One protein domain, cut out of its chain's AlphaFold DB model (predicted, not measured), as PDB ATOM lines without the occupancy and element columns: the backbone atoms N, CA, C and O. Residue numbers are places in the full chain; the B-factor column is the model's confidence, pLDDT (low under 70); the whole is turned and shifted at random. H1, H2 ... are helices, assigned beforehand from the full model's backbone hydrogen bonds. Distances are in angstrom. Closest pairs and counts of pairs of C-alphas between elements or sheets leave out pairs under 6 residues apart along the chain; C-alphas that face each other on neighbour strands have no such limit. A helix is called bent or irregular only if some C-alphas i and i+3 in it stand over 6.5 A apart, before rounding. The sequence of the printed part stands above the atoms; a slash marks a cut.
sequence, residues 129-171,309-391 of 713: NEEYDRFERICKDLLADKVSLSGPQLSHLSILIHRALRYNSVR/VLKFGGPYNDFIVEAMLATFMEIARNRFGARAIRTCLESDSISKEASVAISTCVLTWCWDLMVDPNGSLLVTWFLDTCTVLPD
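AT A GLANCE: This is residues 129 to 171 and 309 to 391 of the 713 residues of the protein "DEKNAAC100122" of Brettanomyces naardenensis (UniProt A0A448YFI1). Helix H6 runs through the middle of a rounded, compact body of mostly crossed helices: H1, H2, H3 and H8 pack round it, H3 side by side with it and the other three crossing it. H5 and H8 lie side by side, and the short helices H4 and H7 lie toward the end of H6 at Thr 364. The printed part has 126 residues with eight named helices, H1 to H8 in order along the chain, and no named strand; 79 residues are in the helices, and the class is all helix. The whole is compact, with a radius of gyration of the C-alphas of 13.4 A, and spans 37 by 35 by 29 A.

HOW THE PARTS SIT: Start with H1, residues 132 to 145, and look from its residues 134 to 139, which alone touch the hub, H6, residues 352 to 364. Their closest C-alphas are those of Phe 135 and Thr 364, 5.7 A apart; the two helices run opposite ways at a steep tilt of 55 degrees. Next comes H2, residues 151 to 164, which is apart from H1. It touches residues 352 to 357 of H6 at a steep tilt of 49 degrees, the closest C-alphas being those of Leu 157 and Glu 353, 5.7 A apart. Beyond the cut, H3, residues 318 to 326, touches H2 at its residues 160 to 164 alone; the closest C-alphas are those of Ala 164 and Glu 322, 4.3 A apart. H3 also touches H6, the same way at a shallow tilt of 9 degrees, with the C-alphas of Val 321 and Ala 354 closest at 6.5 A. Then H4, residues 328 to 332, and H5, residues 337 to 345, touch only at the corner by their link, where the closest C-alphas, those of Ala 332 and Ala 338, are 4.3 A apart. H5 and H6 are close but not clearly touching, with the C-alphas of Leu 345 and Ser 355 closest at 6.3 A. Look last at H7, residues 366 to 371, and H8, residues 376 to 384, which touch with the C-alphas of Met 370 and Ser 376 closest at 4.8 A. H8 touches H5, the same way at a shallow tilt of 22 degrees, the C-alphas of Arg 342 and Leu 378 being closest at 6.6 A. H8 also touches residues 359 to 362 of H6 at a steep tilt of 58 degrees, with the C-alphas of Val 362 and Val 379 closest at 6.6 A. In H2, H3, H4, H5, H6 and H8 every O i to N i+4 pair is within hydrogen-bond range; in H1 it is 9 of 10 and in H7 1 of 2.

IN THESE COORDINATES: Find C-alpha 132 at (378.802, 280.708, 394.835); from there H1 runs 20.8 A to C-alpha 145. H1 is neither bent nor irregular, but only just: C-alphas 142 and 145 are 6.3 A apart. H2 runs 20.1 A from residue 151 to 164, and H3 runs 12.5 A from 318 to 326. H4 has five residues, 328 to 332, and H5 runs 12.4 A from 337 to 345. Look for H6 from C-alpha 352 at (388.758, 267.437, 382.872); it runs 18.4 A to residue 364. H7 has six residues, 366 to 371, and H8 runs 11.8 A from 376 to C-alpha 384 at (394.275, 259.813, 397.650).

THE WHOLE: The two C-alphas farthest apart are those of Asp 145 and Arg 171, at 38.4 A. Residues 172 to 308 are not printed, and C-alphas 171 and 309 are 21.7 A apart across this cut, which lies in the link from H2 to H3. Of the links that are printed whole, H5 to H6 is short and the others are tight. The mean pLDDT of the printed part is 94.7; look for low confidence at residues 170 and 171, which are under 70.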
ATOM      1  N   ASN A 129     374.169 278.211 395.041       93.25
ATOM      2  CA  ASN A 129     373.899 279.647 394.935       93.25
ATOM      3  C   ASN A 129     374.406 280.374 396.194       93.25
ATOM      4  O   ASN A 129     375.065 281.401 396.073       93.25
ATOM      5  N   GLU A 130     374.148 279.811 397.381       89.88
ATOM      6  CA  GLU A 130     374.531 280.380 398.686       89.88
ATOM      7  C   GLU A 130     376.056 280.561 398.836       89.88
ATOM      8  O   GLU A 130     376.515 281.619 399.254       89.88
ATOM      9  N   GLU A 131     376.856 279.564 398.442       91.75
ATOM     10  CA  GLU A 131     378.331 279.606 398.517       91.75
ATOM     11  C   GLU A 131     379.006 280.008 397.188       91.75
ATOM     12  O   GLU A 131     380.227 279.862 397.053       91.75
ATOM     13  N   TYR A 132     378.258 280.500 396.186       95.06
ATOM     14  CA  TYR A 132     378.802 280.708 394.835       95.06
ATOM     15  C   TYR A 132     380.045 281.605 394.823       95.06
ATOM     16  O   TYR A 132     381.042 281.256 394.195       95.06
ATOM     17  N   ASP A 133     380.036 282.714 395.565       93.88
ATOM     18  CA  ASP A 133     381.173 283.638 395.621       93.88
ATOM     19  C   ASP A 133     382.442 282.970 396.173       93.88
ATOM     20  O   ASP A 133     383.559 283.331 395.793       93.88
ATOM     21  N   ARG A 134     382.300 281.997 397.082       92.69
ATOM     22  CA  ARG A 134     383.424 281.253 397.666       92.69
ATOM     23  C   ARG A 134     383.913 280.164 396.714       92.69
ATOM     24  O   ARG A 134     385.122 280.055 396.505       92.69
ATOM     25  N   PHE A 135     382.994 279.451 396.062       96.44
ATOM     26  CA  PHE A 135     383.305 278.543 394.958       96.44
ATOM     27  C   PHE A 135     384.047 279.263 393.818       96.44
ATOM     28  O   PHE A 135     385.065 278.773 393.334       96.44
ATOM     29  N   GLU A 136     383.580 280.443 393.403       96.56
ATOM     30  CA  GLU A 136     384.134 281.186 392.270       96.56
ATOM     31  C   GLU A 136     385.545 281.720 392.568       96.56
ATOM     32  O   GLU A 136     386.420 281.626 391.703       96.56
ATOM     33  N   ARG A 137     385.807 282.194 393.799       94.62
ATOM     34  CA  ARG A 137     387.165 282.548 394.256       94.62
ATOM     35  C   ARG A 137     388.119 281.356 394.158       94.62
ATOM     36  O   ARG A 137     389.148 281.464 393.497       94.62
ATOM     37  N   ILE A 138     387.750 280.206 394.732       94.50
ATOM     38  CA  ILE A 138     388.584 278.991 394.685       94.50
ATOM     39  C   ILE A 138     388.783 278.530 393.230       94.50
ATOM     40  O   ILE A 138     389.887 278.150 392.848       94.50
ATOM     41  N   CYS A 139     387.751 278.612 392.384       95.81
ATOM     42  CA  CYS A 139     387.858 278.253 390.969       95.81
ATOM     43  C   CYS A 139     388.856 279.155 390.220       95.81
ATOM     44  O   CYS A 139     389.682 278.654 389.458       95.81
ATOM     45  N   LYS A 140     388.832 280.472 390.470       94.25
ATOM     46  CA  LYS A 140     389.775 281.438 389.884       94.25
ATOM     47  C   LYS A 140     391.218 281.179 390.328       94.25
ATOM     48  O   LYS A 140     392.087 281.095 389.463       94.25
ATOM     49  N   ASP A 141     391.457 280.959 391.623       91.56
ATOM     50  CA  ASP A 141     392.773 280.578 392.168       91.56
ATOM     51  C   ASP A 141     393.330 279.306 391.495       91.56
ATOM     52  O   ASP A 141     394.506 279.241 391.133       91.56
ATOM     53  N   LEU A 142     392.483 278.290 391.286       92.44
ATOM     54  CA  LEU A 142     392.883 277.041 390.628       92.44
ATOM     55  C   LEU A 142     393.210 277.229 389.139       92.44
ATOM     56  O   LEU A 142     394.139 276.600 388.629       92.44
ATOM     57  N   LEU A 143     392.456 278.072 388.432       91.88
ATOM     58  CA  LEU A 143     392.632 278.309 386.995       91.88
ATOM     59  C   LEU A 143     393.772 279.281 386.660       91.88
ATOM     60  O   LEU A 143     394.222 279.277 385.517       91.88
ATOM     61  N   ALA A 144     394.242 280.083 387.621       87.69
ATOM     62  CA  ALA A 144     395.372 280.990 387.429       87.69
ATOM     63  C   ALA A 144     396.690 280.222 387.209       87.69
ATOM     64  O   ALA A 144     397.268 280.292 386.127       87.69
ATOM     65  N   ASP A 145     397.119 279.441 388.210       75.75
ATOM     66  CA  ASP A 145     398.447 278.804 388.228       75.75
ATOM     67  C   ASP A 145     398.428 277.278 388.443       75.75
ATOM     68  O   ASP A 145     399.470 276.630 388.331       75.75
ATOM     69  N   LYS A 146     397.279 276.668 388.783       79.50
ATOM     70  CA  LYS A 146     397.223 275.252 389.215       79.50
ATOM     71  C   LYS A 146     396.656 274.283 388.179       79.50
ATOM     72  O   LYS A 146     396.991 273.099 388.231       79.50
ATOM     73  N   VAL A 147     395.833 274.741 387.231       88.12
ATOM     74  CA  VAL A 147     395.231 273.878 386.202       88.12
ATOM     75  C   VAL A 147     395.188 274.537 384.827       88.12
ATOM     76  O   VAL A 147     394.335 275.371 384.539       88.12
ATOM     77  N   SER A 148     396.012 274.047 383.899       88.25
ATOM     78  CA  SER A 148     395.859 274.381 382.479       88.25
ATOM     79  C   SER A 148     394.628 273.681 381.882       88.25
ATOM     80  O   SER A 148     394.579 272.446 381.800       88.25
ATOM     81  N   LEU A 149     393.649 274.463 381.429       93.12
ATOM     82  CA  LEU A 149     392.530 274.036 380.582       93.12
ATOM     83  C   LEU A 149     392.634 274.726 379.216       93.12
ATOM     84  O   LEU A 149     393.098 275.860 379.124       93.12
ATOM     85  N   SER A 150     392.202 274.059 378.143       95.50
ATOM     86  CA  SER A 150     392.140 274.696 376.819       95.50
ATOM     87  C   SER A 150     390.959 275.672 376.713       95.50
ATOM     88  O   SER A 150     389.978 275.553 377.447       95.50
ATOM     89  N   GLY A 151     391.015 276.619 375.770       95.69
ATOM     90  CA  GLY A 151     389.942 277.604 375.542       95.69
ATOM     91  C   GLY A 151     388.527 277.002 375.436       95.69
ATOM     92  O   GLY A 151     387.630 277.484 376.125       95.69
ATOM     93  N   PRO A 152     388.301 275.917 374.666       96.38
ATOM     94  CA  PRO A 152     387.008 275.229 374.631       96.38
ATOM     95  C   PRO A 152     386.564 274.670 375.990       96.38
ATOM     96  O   PRO A 152     385.380 274.725 376.310       96.38
ATOM     97  N   GLN A 153     387.496 274.177 376.810       96.50
ATOM     98  CA  GLN A 153     387.200 273.631 378.139       96.50
ATOM     99  C   GLN A 153     386.887 274.726 379.162       96.50
ATOM    100  O   GLN A 153     385.992 274.545 379.977       96.50
ATOM    101  N   LEU A 154     387.560 275.879 379.096       96.69
ATOM    102  CA  LEU A 154     387.208 277.062 379.895       96.69
ATOM    103  C   LEU A 154     385.804 277.577 379.535       96.69
ATOM    104  O   LEU A 154     385.004 277.880 380.419       96.69
ATOM    105  N   SER A 155     385.468 277.601 378.241       96.94
ATOM    106  CA  SER A 155     384.120 277.938 377.766       96.94
ATOM    107  C   SER A 155     383.071 276.931 378.252       96.94
ATOM    108  O   SER A 155     382.004 277.331 378.712       96.94
ATOM    109  N   HIS A 156     383.375 275.629 378.202       97.62
ATOM    110  CA  HIS A 156     382.482 274.581 378.702       97.62
ATOM    111  C   HIS A 156     382.288 274.664 380.224       97.62
ATOM    112  O   HIS A 156     381.154 274.633 380.693       97.62
ATOM    113  N   LEU A 157     383.364 274.880 380.989       97.94
ATOM    114  CA  LEU A 157     383.328 275.096 382.437       97.94
ATOM    115  C   LEU A 157     382.385 276.244 382.820       97.94
ATOM    116  O   LEU A 157     381.535 276.085 383.693       97.94
ATOM    117  N   SER A 158     382.489 277.375 382.117       97.69
ATOM    118  CA  SER A 158     381.600 278.524 382.306       97.69
ATOM    119  C   SER A 158     380.131 278.170 382.035       97.69
ATOM    120  O   SER A 158     379.260 278.531 382.826       97.69
ATOM    121  N   ILE A 159     379.845 277.401 380.975       97.94
ATOM    122  CA  ILE A 159     378.488 276.928 380.653       97.94
ATOM    123  C   ILE A 159     377.937 276.011 381.756       97.94
ATOM    124  O   ILE A 159     376.799 276.209 382.184       97.94
ATOM    125  N   LEU A 160     378.727 275.048 382.244       98.19
ATOM    126  CA  LEU A 160     378.318 274.117 383.304       98.19
ATOM    127  C   LEU A 160     377.996 274.851 384.612       98.19
ATOM    128  O   LEU A 160     376.939 274.623 385.198       98.19
ATOM    129  N   ILE A 161     378.856 275.785 385.034       98.06
ATOM    130  CA  ILE A 161     378.649 276.612 386.236       98.06
ATOM    131  C   ILE A 161     377.408 277.509 386.079       98.06
ATOM    132  O   ILE A 161     376.558 277.568 386.966       98.06
ATOM    133  N   HIS A 162     377.256 278.173 384.930       97.00
ATOM    134  CA  HIS A 162     376.130 279.074 384.665       97.00
ATOM    135  C   HIS A 162     374.779 278.343 384.594       97.00
ATOM    136  O   HIS A 162     373.747 278.905 384.966       97.00
ATOM    137  N   ARG A 163     374.763 277.091 384.119       96.12
ATOM    138  CA  ARG A 163     373.573 276.229 384.151       96.12
ATOM    139  C   ARG A 163     373.315 275.660 385.552       96.12
ATOM    140  O   ARG A 163     372.156 275.620 385.950       96.12
ATOM    141  N   ALA A 164     374.351 275.312 386.323       96.56
ATOM    142  CA  ALA A 164     374.218 274.876 387.718       96.56
ATOM    143  C   ALA A 164     373.516 275.932 388.591       96.56
ATOM    144  O   ALA A 164     372.540 275.616 389.264       96.56
ATOM    145  N   LEU A 165     373.910 277.208 388.480       95.00
ATOM    146  CA  LEU A 165     373.246 278.341 389.154       95.00
ATOM    147  C   LEU A 165     371.755 278.513 388.807       95.00
ATOM    148  O   LEU A 165     371.043 279.248 389.489       95.00
ATOM    149  N   ARG A 166     371.283 277.867 387.734       92.62
ATOM    150  CA  ARG A 166     369.899 277.914 387.233       92.62
ATOM    151  C   ARG A 166     369.168 276.573 387.368       92.62
ATOM    152  O   ARG A 166     368.036 276.451 386.897       92.62
ATOM    153  N   TYR A 167     369.789 275.564 387.979       90.50
ATOM    154  CA  TYR A 167     369.208 274.233 388.126       90.50
ATOM    155  C   TYR A 167     368.161 274.210 389.250       90.50
ATOM    156  O   TYR A 167     368.487 274.165 390.435       90.50
ATOM    157  N   ASN A 168     366.879 274.204 388.874       81.38
ATOM    158  CA  ASN A 168     365.773 274.059 389.819       81.38
ATOM    159  C   ASN A 168     365.467 272.568 390.067       81.38
ATOM    160  O   ASN A 168     364.885 271.892 389.214       81.38
ATOM    161  N   SER A 169     365.873 272.044 391.228       70.12
ATOM    162  CA  SER A 169     365.654 270.638 391.595       70.12
ATOM    163  C   SER A 169     364.221 270.394 392.077       70.12
ATOM    164  O   SER A 169     363.753 271.046 393.013       70.12
ATOM    165  N   VAL A 170     363.526 269.405 391.503       67.56
ATOM    166  CA  VAL A 170     362.158 269.048 391.919       67.56
ATOM    167  C   VAL A 170     362.199 268.305 393.257       67.56
ATOM    168  O   VAL A 170     362.180 267.075 393.312       67.56
ATOM    169  N   ARG A 171     362.237 269.066 394.355       64.50
ATOM    170  CA  ARG A 171     362.211 268.554 395.737       64.50
ATOM    171  C   ARG A 171     360.805 268.172 396.234       64.50
ATOM    172  O   ARG A 171     360.694 267.480 397.237       64.50
ATOM    173  N   VAL A 309     374.270 257.004 381.694       97.50
ATOM    174  CA  VAL A 309     374.133 258.214 380.861       97.50
ATOM    175  C   VAL A 309     375.421 259.038 380.798       97.50
ATOM    176  O   VAL A 309     375.650 259.718 379.799       97.50
ATOM    177  N   LEU A 310     376.323 258.918 381.782       95.50
ATOM    178  CA  LEU A 310     377.642 259.565 381.730       95.50
ATOM    179  C   LEU A 310     378.409 259.199 380.443       95.50
ATOM    180  O   LEU A 310     379.064 260.055 379.855       95.50
ATOM    181  N   LYS A 311     378.245 257.962 379.953       94.19
ATOM    182  CA  LYS A 311     378.866 257.436 378.723       94.19
ATOM    183  C   LYS A 311     378.364 258.078 377.423       94.19
ATOM    184  O   LYS A 311     378.926 257.812 376.365       94.19
ATOM    185  N   PHE A 312     377.298 258.883 377.454       96.06
ATOM    186  CA  PHE A 312     376.776 259.537 376.248       96.06
ATOM    187  C   PHE A 312     377.682 260.669 375.732       96.06
ATOM    188  O   PHE A 312     377.576 261.015 374.552       96.06
ATOM    189  N   GLY A 313     378.555 261.206 376.596       94.00
ATOM    190  CA  GLY A 313     379.407 262.368 376.328       94.00
ATOM    191  C   GLY A 313     378.642 263.696 376.332       94.00
ATOM    192  O   GLY A 313     377.408 263.717 376.344       94.00
ATOM    193  N   GLY A 314     379.366 264.816 376.309       91.81
ATOM    194  CA  GLY A 314     378.764 266.139 376.117       91.81
ATOM    195  C   GLY A 314     378.180 266.275 374.698       91.81
ATOM    196  O   GLY A 314     378.759 265.721 373.760       91.81
ATOM    197  N   PRO A 315     377.039 266.966 374.495       94.31
ATOM    198  CA  PRO A 315     376.284 267.753 375.476       94.31
ATOM    199  C   PRO A 315     375.283 266.941 376.330       94.31
ATOM    200  O   PRO A 315     374.464 267.500 377.057       94.31
ATOM    201  N   TYR A 316     375.246 265.611 376.189       96.31
ATOM    202  CA  TYR A 316     374.194 264.767 376.772       96.31
ATOM    203  C   TYR A 316     374.440 264.399 378.232       96.31
ATOM    204  O   TYR A 316     373.483 264.039 378.921       96.31
ATOM    205  N   ASN A 317     375.690 264.457 378.697       96.19
ATOM    206  CA  ASN A 317     376.052 264.225 380.092       96.19
ATOM    207  C   ASN A 317     376.288 265.521 380.893       96.19
ATOM    208  O   ASN A 317     376.322 265.428 382.116       96.19
ATOM    209  N   ASP A 318     376.345 266.706 380.260       96.88
ATOM    210  CA  ASP A 318     376.519 268.025 380.907       96.88
ATOM    211  C   ASP A 318     375.655 268.167 382.166       96.88
ATOM    212  O   ASP A 318     376.133 268.518 383.244       96.88
ATOM    213  N   PHE A 319     374.376 267.802 382.034       96.44
ATOM    214  CA  PHE A 319     373.359 267.945 383.070       96.44
ATOM    215  C   PHE A 319     373.673 267.183 384.368       96.44
ATOM    216  O   PHE A 319     373.199 267.578 385.432       96.44
ATOM    217  N   ILE A 320     374.465 266.104 384.287       97.94
ATOM    218  CA  ILE A 320     374.955 265.359 385.454       97.94
ATOM    219  C   ILE A 320     375.858 266.269 386.282       97.94
ATOM    220  O   ILE A 320     375.736 266.306 387.499       97.94
ATOM    221  N   VAL A 321     376.733 267.031 385.625       97.94
ATOM    222  CA  VAL A 321     377.640 267.976 386.281       97.94
ATOM    223  C   VAL A 321     376.860 269.195 386.765       97.94
ATOM    224  O   VAL A 321     376.972 269.543 387.933       97.94
ATOM    225  N   GLU A 322     376.008 269.791 385.926       96.88
ATOM    226  CA  GLU A 322     375.175 270.953 386.290       96.88
ATOM    227  C   GLU A 322     374.380 270.712 387.584       96.88
ATOM    228  O   GLU A 322     374.441 271.504 388.525       96.88
ATOM    229  N   ALA A 323     373.667 269.585 387.652       95.94
ATOM    230  CA  ALA A 323     372.842 269.226 388.797       95.94
ATOM    231  C   ALA A 323     373.673 268.746 390.003       95.94
ATOM    232  O   ALA A 323     373.280 268.982 391.150       95.94
ATOM    233  N   MET A 324     374.829 268.108 389.771       97.31
ATOM    234  CA  MET A 324     375.764 267.704 390.829       97.31
ATOM    235  C   MET A 324     376.449 268.900 391.488       97.31
ATOM    236  O   MET A 324     376.629 268.865 392.697       97.31
ATOM    237  N   LEU A 325     376.791 269.952 390.738       97.75
ATOM    238  CA  LEU A 325     377.279 271.215 391.300       97.75
ATOM    239  C   LEU A 325     376.162 271.873 392.124       97.75
ATOM    240  O   LEU A 325     376.323 272.078 393.325       97.75
ATOM    241  N   ALA A 326     374.995 272.099 391.512       96.00
ATOM    242  CA  ALA A 326     373.860 272.775 392.142       96.00
ATOM    243  C   ALA A 326     373.397 272.117 393.456       96.00
ATOM    244  O   ALA A 326     373.127 272.787 394.450       96.00
ATOM    245  N   THR A 327     373.324 270.783 393.485       95.31
ATOM    246  CA  THR A 327     372.850 270.021 394.655       95.31
ATOM    247  C   THR A 327     373.960 269.261 395.385       95.31
ATOM    248  O   THR A 327     373.687 268.296 396.099       95.31
ATOM    249  N   PHE A 328     375.214 269.719 395.256       97.75
ATOM    250  CA  PHE A 328     376.411 269.018 395.734       97.75
ATOM    251  C   PHE A 328     376.298 268.508 397.174       97.75
ATOM    252  O   PHE A 328     376.510 267.323 397.413       97.75
ATOM    253  N   MET A 329     375.889 269.349 398.129       95.88
ATOM    254  CA  MET A 329     375.811 268.954 399.544       95.88
ATOM    255  C   MET A 329     374.635 268.031 399.890       95.88
ATOM    256  O   MET A 329     374.737 267.244 400.832       95.88
ATOM    257  N   GLU A 330     373.549 268.058 399.113       94.81
ATOM    258  CA  GLU A 330     372.436 267.100 399.238       94.81
ATOM    259  C   GLU A 330     372.858 265.694 398.776       94.81
ATOM    260  O   GLU A 330     372.368 264.681 399.279       94.81
ATOM    261  N   ILE A 331     373.801 265.627 397.835       97.44
ATOM    262  CA  ILE A 331     374.345 264.385 397.283       97.44
ATOM    263  C   ILE A 331     375.530 263.885 398.124       97.44
ATOM    264  O   ILE A 331     375.604 262.706 398.464       97.44
ATOM    265  N   ALA A 332     376.449 264.770 398.511       98.19
ATOM    266  CA  ALA A 332     377.684 264.423 399.211       98.19
ATOM    267  C   ALA A 332     377.468 263.940 400.656       98.19
ATOM    268  O   ALA A 332     378.261 263.140 401.147       98.19
ATOM    269  N   ARG A 333     376.383 264.355 401.325       96.44
ATOM    270  CA  ARG A 333     375.973 263.785 402.624       96.44
ATOM    271  C   ARG A 333     375.181 262.472 402.486       96.44
ATOM    272  O   ARG A 333     374.960 261.769 403.471       96.44
ATOM    273  N   ASN A 334     374.759 262.089 401.276       97.69
ATOM    274  CA  ASN A 334     373.989 260.868 401.031       97.69
ATOM    275  C   ASN A 334     374.897 259.639 400.821       97.69
ATOM    276  O   ASN A 334     375.877 259.673 400.078       97.69
ATOM    277  N   ARG A 335     374.528 258.499 401.423       97.56
ATOM    278  CA  ARG A 335     375.278 257.231 401.323       97.56
ATOM    279  C   ARG A 335     375.427 256.669 399.905       97.56
ATOM    280  O   ARG A 335     376.426 256.003 399.640       97.56
ATOM    281  N   PHE A 336     374.463 256.889 399.021       98.25
ATOM    282  CA  PHE A 336     374.550 256.511 397.610       98.25
ATOM    283  C   PHE A 336     375.137 257.663 396.796       98.25
ATOM    284  O   PHE A 336     376.113 257.442 396.085       98.25
ATOM    285  N   GLY A 337     374.654 258.891 397.011       98.31
ATOM    286  CA  GLY A 337     375.120 260.094 396.320       98.31
ATOM    287  C   GLY A 337     376.635 260.313 396.391       98.31
ATOM    288  O   GLY A 337     377.282 260.428 395.355       98.31
ATOM    289  N   ALA A 338     377.245 260.278 397.579       98.25
ATOM    290  CA  ALA A 338     378.692 260.472 397.739       98.25
ATOM    291  C   ALA A 338     379.525 259.393 397.024       98.25
ATOM    292  O   ALA A 338     380.568 259.678 396.432       98.25
ATOM    293  N   ARG A 339     379.047 258.141 397.038       98.50
ATOM    294  CA  ARG A 339     379.664 257.037 396.288       98.50
ATOM    295  C   ARG A 339     379.496 257.251 394.781       98.50
ATOM    296  O   ARG A 339     380.446 257.046 394.035       98.50
ATOM    297  N   ALA A 340     378.334 257.732 394.350       98.38
ATOM    298  CA  ALA A 340     378.021 257.989 392.954       98.38
ATOM    299  C   ALA A 340     378.810 259.178 392.369       98.38
ATOM    300  O   ALA A 340     379.291 259.051 391.242       98.38
ATOM    301  N   ILE A 341     379.023 260.266 393.131       98.56
ATOM    302  CA  ILE A 341     379.953 261.364 392.788       98.56
ATOM    303  C   ILE A 341     381.349 260.788 392.544       98.56
ATOM    304  O   ILE A 341     381.937 261.024 391.489       98.56
ATOM    305  N   ARG A 342     381.864 259.993 393.492       97.88
ATOM    306  CA  ARG A 342     383.183 259.362 393.370       97.88
ATOM    307  C   ARG A 342     383.282 258.494 392.106       97.88
ATOM    308  O   ARG A 342     384.233 258.651 391.352       97.88
ATOM    309  N   THR A 343     382.285 257.657 391.819       97.38
ATOM    310  CA  THR A 343     382.256 256.831 390.596       97.38
ATOM    311  C   THR A 343     382.207 257.660 389.305       97.38
ATOM    312  O   THR A 343     382.801 257.252 388.311       97.38
ATOM    313  N   CYS A 344     381.568 258.837 389.297       97.19
ATOM    314  CA  CYS A 344     381.664 259.768 388.166       97.19
ATOM    315  C   CYS A 344     383.082 260.338 388.004       97.19
ATOM    316  O   CYS A 344     383.581 260.405 386.887       97.19
ATOM    317  N   LEU A 345     383.737 260.717 389.105       96.50
ATOM    318  CA  LEU A 345     385.100 261.267 389.114       96.50
ATOM    319  C   LEU A 345     386.193 260.239 388.772       96.50
ATOM    320  O   LEU A 345     387.297 260.621 388.392       96.50
ATOM    321  N   GLU A 346     385.893 258.949 388.914       93.88
ATOM    322  CA  GLU A 346     386.764 257.816 388.572       93.88
ATOM    323  C   GLU A 346     386.477 257.241 387.164       93.88
ATOM    324  O   GLU A 346     386.979 256.171 386.828       93.88
ATOM    325  N   SER A 347     385.673 257.921 386.334       94.56
ATOM    326  CA  SER A 347     385.272 257.449 384.999       94.56
ATOM    327  C   SER A 347     385.872 258.283 383.866       94.56
ATOM    328  O   SER A 347     385.696 259.496 383.838       94.56
ATOM    329  N   ASP A 348     386.433 257.634 382.840       92.38
ATOM    330  CA  ASP A 348     386.981 258.284 381.630       92.38
ATOM    331  C   ASP A 348     385.959 259.127 380.832       92.38
ATOM    332  O   ASP A 348     386.319 259.831 379.891       92.38
ATOM    333  N   SER A 349     384.667 259.034 381.168       94.06
ATOM    334  CA  SER A 349     383.582 259.802 380.543       94.06
ATOM    335  C   SER A 349     383.296 261.157 381.214       94.06
ATOM    336  O   SER A 349     382.469 261.915 380.702       94.06
ATOM    337  N   ILE A 350     383.949 261.484 382.340       95.12
ATOM    338  CA  ILE A 350     383.922 262.834 382.924       95.12
ATOM    339  C   ILE A 350     384.968 263.717 382.229       95.12
ATOM    340  O   ILE A 350     386.095 263.287 381.980       95.12
ATOM    341  N   SER A 351     384.626 264.963 381.900       95.44
ATOM    342  CA  SER A 351     385.604 265.876 381.300       95.44
ATOM    343  C   SER A 351     386.530 266.489 382.355       95.44
ATOM    344  O   SER A 351     386.165 266.628 383.527       95.44
ATOM    345  N   LYS A 352     387.748 266.881 381.951       95.56
ATOM    346  CA  LYS A 352     388.758 267.437 382.872       95.56
ATOM    347  C   LYS A 352     388.209 268.647 383.631       95.56
ATOM    348  O   LYS A 352     388.389 268.753 384.838       95.56
ATOM    349  N   GLU A 353     387.525 269.542 382.930       96.62
ATOM    350  CA  GLU A 353     386.919 270.742 383.496       96.62
ATOM    351  C   GLU A 353     385.740 270.447 384.438       96.62
ATOM    352  O   GLU A 353     385.622 271.106 385.471       96.62
ATOM    353  N   ALA A 354     384.939 269.408 384.179       97.31
ATOM    354  CA  ALA A 354     383.928 268.948 385.129       97.31
ATOM    355  C   ALA A 354     384.571 268.426 386.427       97.31
ATOM    356  O   ALA A 354     384.136 268.787 387.523       97.31
ATOM    357  N   SER A 355     385.667 267.666 386.326       97.19
ATOM    358  CA  SER A 355     386.442 267.235 387.497       97.19
ATOM    359  C   SER A 355     387.078 268.403 388.257       97.19
ATOM    360  O   SER A 355     387.149 268.337 389.484       97.19
ATOM    361  N   VAL A 356     387.484 269.494 387.591       97.25
ATOM    362  CA  VAL A 356     387.911 270.741 388.267       97.25
ATOM    363  C   VAL A 356     386.744 271.370 389.030       97.25
ATOM    364  O   VAL A 356     386.905 271.697 390.205       97.25
ATOM    365  N   ALA A 357     385.565 271.498 388.417       98.12
ATOM    366  CA  ALA A 357     384.390 272.085 389.066       98.12
ATOM    367  C   ALA A 357     383.968 271.290 390.316       98.12
ATOM    368  O   ALA A 357     383.802 271.851 391.398       98.12
ATOM    369  N   ILE A 358     383.875 269.964 390.213       98.25
ATOM    370  CA  ILE A 358     383.497 269.103 391.343       98.25
ATOM    371  C   ILE A 358     384.606 269.090 392.418       98.25
ATOM    372  O   ILE A 358     384.306 269.128 393.609       98.25
ATOM    373  N   SER A 359     385.887 269.141 392.032       98.06
ATOM    374  CA  SER A 359     387.006 269.312 392.981       98.06
ATOM    375  C   SER A 359     386.959 270.663 393.707       98.06
ATOM    376  O   SER A 359     387.265 270.738 394.895       98.06
ATOM    377  N   THR A 360     386.514 271.720 393.024       97.94
ATOM    378  CA  THR A 360     386.282 273.048 393.616       97.94
ATOM    379  C   THR A 360     385.148 272.990 394.646       97.94
ATOM    380  O   THR A 360     385.262 273.595 395.711       97.94
ATOM    381  N   CYS A 361     384.102 272.186 394.415       98.38
ATOM    382  CA  CYS A 361     383.070 271.912 395.425       98.38
ATOM    383  C   CYS A 361     383.642 271.192 396.660       98.38
ATOM    384  O   CYS A 361     383.321 271.566 397.785       98.38
ATOM    385  N   VAL A 362     384.532 270.205 396.480       98.31
ATOM    386  CA  VAL A 362     385.180 269.508 397.612       98.31
ATOM    387  C   VAL A 362     386.017 270.464 398.471       98.31
ATOM    388  O   VAL A 362     386.009 270.328 399.692       98.31
ATOM    389  N   LEU A 363     386.689 271.451 397.868       96.75
ATOM    390  CA  LEU A 363     387.381 272.517 398.608       96.75
ATOM    391  C   LEU A 363     386.403 273.508 399.257       96.75
ATOM    392  O   LEU A 363     386.593 273.878 400.413       96.75
ATOM    393  N   THR A 364     385.329 273.891 398.561       95.94
ATOM    394  CA  THR A 364     384.298 274.808 399.084       95.94
ATOM    395  C   THR A 364     383.674 274.236 400.362       95.94
ATOM    396  O   THR A 364     383.765 274.843 401.428       95.94
ATOM    397  N   TRP A 365     383.146 273.014 400.329       96.38
ATOM    398  CA  TRP A 365     382.504 272.392 401.496       96.38
ATOM    399  C   TRP A 365     383.425 271.484 402.321       96.38
ATOM    400  O   TRP A 365     382.945 270.609 403.042       96.38
ATOM    401  N   CYS A 366     384.749 271.670 402.250       95.62
ATOM    402  CA  CYS A 366     385.718 270.780 402.900       95.62
ATOM    403  C   CYS A 366     385.430 270.563 404.399       95.62
ATOM    404  O   CYS A 366     385.496 269.431 404.877       95.62
ATOM    405  N   TRP A 367     385.026 271.622 405.106       93.56
ATOM    406  CA  TRP A 367     384.660 271.624 406.521       93.56
ATOM    407  C   TRP A 367     383.523 270.641 406.844       93.56
ATOM    408  O   TRP A 367     383.694 269.742 407.670       93.56
ATOM    409  N   ASP A 368     382.390 270.768 406.152       94.44
ATOM    410  CA  ASP A 368     381.233 269.882 406.289       94.44
ATOM    411  C   ASP A 368     381.535 268.450 405.855       94.44
ATOM    412  O   ASP A 368     381.146 267.491 406.522       94.44
ATOM    413  N   LEU A 369     382.247 268.292 404.736       97.50
ATOM    414  CA  LEU A 369     382.592 266.978 404.207       97.50
ATOM    415  C   LEU A 369     383.507 266.207 405.167       97.50
ATOM    416  O   LEU A 369     383.344 265.003 405.316       97.50
ATOM    417  N   MET A 370     384.446 266.868 405.851       96.31
ATOM    418  CA  MET A 370     385.339 266.202 406.807       96.31
ATOM    419  C   MET A 370     384.610 265.619 408.019       96.31
ATOM    420  O   MET A 370     385.063 264.611 408.563       96.31
ATOM    421  N   VAL A 371     383.512 266.237 408.462       94.38
ATOM    422  CA  VAL A 371     382.743 265.766 409.625       94.38
ATOM    423  C   VAL A 371     381.606 264.806 409.256       94.38
ATOM    424  O   VAL A 371     381.124 264.095 410.137       94.38
ATOM    425  N   ASP A 372     381.230 264.718 407.977       96.44
ATOM    426  CA  ASP A 372     380.190 263.812 407.475       96.44
ATOM    427  C   ASP A 372     380.742 262.416 407.069       96.44
ATOM    428  O   ASP A 372     381.735 262.312 406.336       96.44
ATOM    429  N   PRO A 373     380.106 261.302 407.492       96.00
ATOM    430  CA  PRO A 373     380.575 259.939 407.204       96.00
ATOM    431  C   PRO A 373     380.468 259.511 405.730       96.00
ATOM    432  O   PRO A 373     381.066 258.503 405.351       96.00
ATOM    433  N   ASN A 374     379.728 260.242 404.894       97.75
ATOM    434  CA  ASN A 374     379.673 260.052 403.445       97.75
ATOM    435  C   ASN A 374     380.523 261.111 402.727       97.75
ATOM    436  O   ASN A 374     381.293 260.761 401.835       97.75
ATOM    437  N   GLY A 375     380.474 262.373 403.165       97.56
ATOM    438  CA  GLY A 375     381.265 263.470 402.602       97.56
ATOM    439  C   GLY A 375     382.777 263.253 402.724       97.56
ATOM    440  O   GLY A 375     383.531 263.555 401.797       97.56
ATOM    441  N   SER A 376     383.228 262.617 403.807       96.88
ATOM    442  CA  SER A 376     384.645 262.302 404.036       96.88
ATOM    443  C   SER A 376     385.214 261.305 403.018       96.88
ATOM    444  O   SER A 376     386.433 261.257 402.820       96.88
ATOM    445  N   LEU A 377     384.360 260.565 402.295       97.50
ATOM    446  CA  LEU A 377     384.758 259.749 401.144       97.50
ATOM    447  C   LEU A 377     385.262 260.614 399.980       97.50
ATOM    448  O   LEU A 377     386.200 260.208 399.296       97.50
ATOM    449  N   LEU A 378     384.676 261.798 399.770       98.50
ATOM    450  CA  LEU A 378     385.078 262.736 398.718       98.50
ATOM    451  C   LEU A 378     386.368 263.470 399.084       98.50
ATOM    452  O   LEU A 378     387.245 263.591 398.238       98.50
ATOM    453  N   VAL A 379     386.539 263.861 400.352       98.31
ATOM    454  CA  VAL A 379     387.822 264.392 400.859       98.31
ATOM    455  C   VAL A 379     388.923 263.327 400.766       98.31
ATOM    456  O   VAL A 379     390.048 263.620 400.371       98.31
ATOM    457  N   THR A 380     388.591 262.063 401.050       97.31
ATOM    458  CA  THR A 380     389.520 260.935 400.892       97.31
ATOM    459  C   THR A 380     389.886 260.697 399.426       97.31
ATOM    460  O   THR A 380     391.066 260.567 399.127       97.31
ATOM    461  N   TRP A 381     388.919 260.698 398.500       97.88
ATOM    462  CA  TRP A 381     389.193 260.645 397.055       97.88
ATOM    463  C   TRP A 381     390.051 261.837 396.600       97.88
ATOM    464  O   TRP A 381     390.988 261.664 395.822       97.88
ATOM    465  N   PHE A 382     389.788 263.035 397.121       98.12
ATOM    466  CA  PHE A 382     390.517 264.251 396.772       98.12
ATOM    467  C   PHE A 382     391.990 264.191 397.200       98.12
ATOM    468  O   PHE A 382     392.863 264.592 396.438       98.12
ATOM    469  N   LEU A 383     392.295 263.629 398.371       97.25
ATOM    470  CA  LEU A 383     393.677 263.433 398.817       97.25
ATOM    471  C   LEU A 383     394.346 262.217 398.153       97.25
ATOM    472  O   LEU A 383     395.472 262.318 397.665       97.25
ATOM    473  N   ASP A 384     393.656 261.082 398.054       95.38
ATOM    474  CA  ASP A 384     394.275 259.813 397.650       95.38
ATOM    475  C   ASP A 384     394.305 259.609 396.124       95.38
ATOM    476  O   ASP A 384     395.220 258.964 395.615       95.38
ATOM    477  N   THR A 385     393.322 260.140 395.388       95.62
ATOM    478  CA  THR A 385     392.998 259.708 394.010       95.62
ATOM    479  C   THR A 385     392.859 260.852 392.998       95.62
ATOM    480  O   THR A 385     393.083 260.622 391.813       95.62
ATOM    481  N   CYS A 386     392.537 262.083 393.409       95.31
ATOM    482  CA  CYS A 386     392.393 263.208 392.478       95.31
ATOM    483  C   CYS A 386     393.709 263.515 391.733       95.31
ATOM    484  O   CYS A 386     394.714 263.911 392.326       95.31
ATOM    485  N   THR A 387     393.688 263.343 390.410       92.25
ATOM    486  CA  THR A 387     394.826 263.593 389.508       92.25
ATOM    487  C   THR A 387     394.765 264.953 388.814       92.25
ATOM    488  O   THR A 387     395.791 265.430 388.336       92.25
ATOM    489  N   VAL A 388     393.587 265.589 388.743       93.56
ATOM    490  CA  VAL A 388     393.411 266.858 388.012       93.56
ATOM    491  C   VAL A 388     394.022 268.056 388.745       93.56
ATOM    492  O   VAL A 388     394.438 269.009 388.089       93.56
ATOM    493  N   LEU A 389     394.131 267.980 390.077       93.19
ATOM    494  CA  LEU A 389     394.878 268.920 390.916       93.19
ATOM    495  C   LEU A 389     396.098 268.185 391.511       93.19
ATOM    496  O   LEU A 389     395.906 267.348 392.396       93.19
ATOM    497  N   PRO A 390     397.345 268.443 391.070       88.88
ATOM    498  CA  PRO A 390     398.521 267.793 391.658       88.88
ATOM    499  C   PRO A 390     398.740 268.242 393.112       88.88
ATOM    500  O   PRO A 390     398.845 267.405 394.010       88.88
ATOM    501  N   ASP A 391     398.676 269.552 393.359       91.38
ATOM    502  CA  ASP A 391     398.936 270.216 394.648       91.38
ATOM    503  C   ASP A 391     397.801 270.041 395.681       91.38
ATOM    504  O   ASP A 391     397.658 270.837 396.606       91.38
TER     505      ASP A 391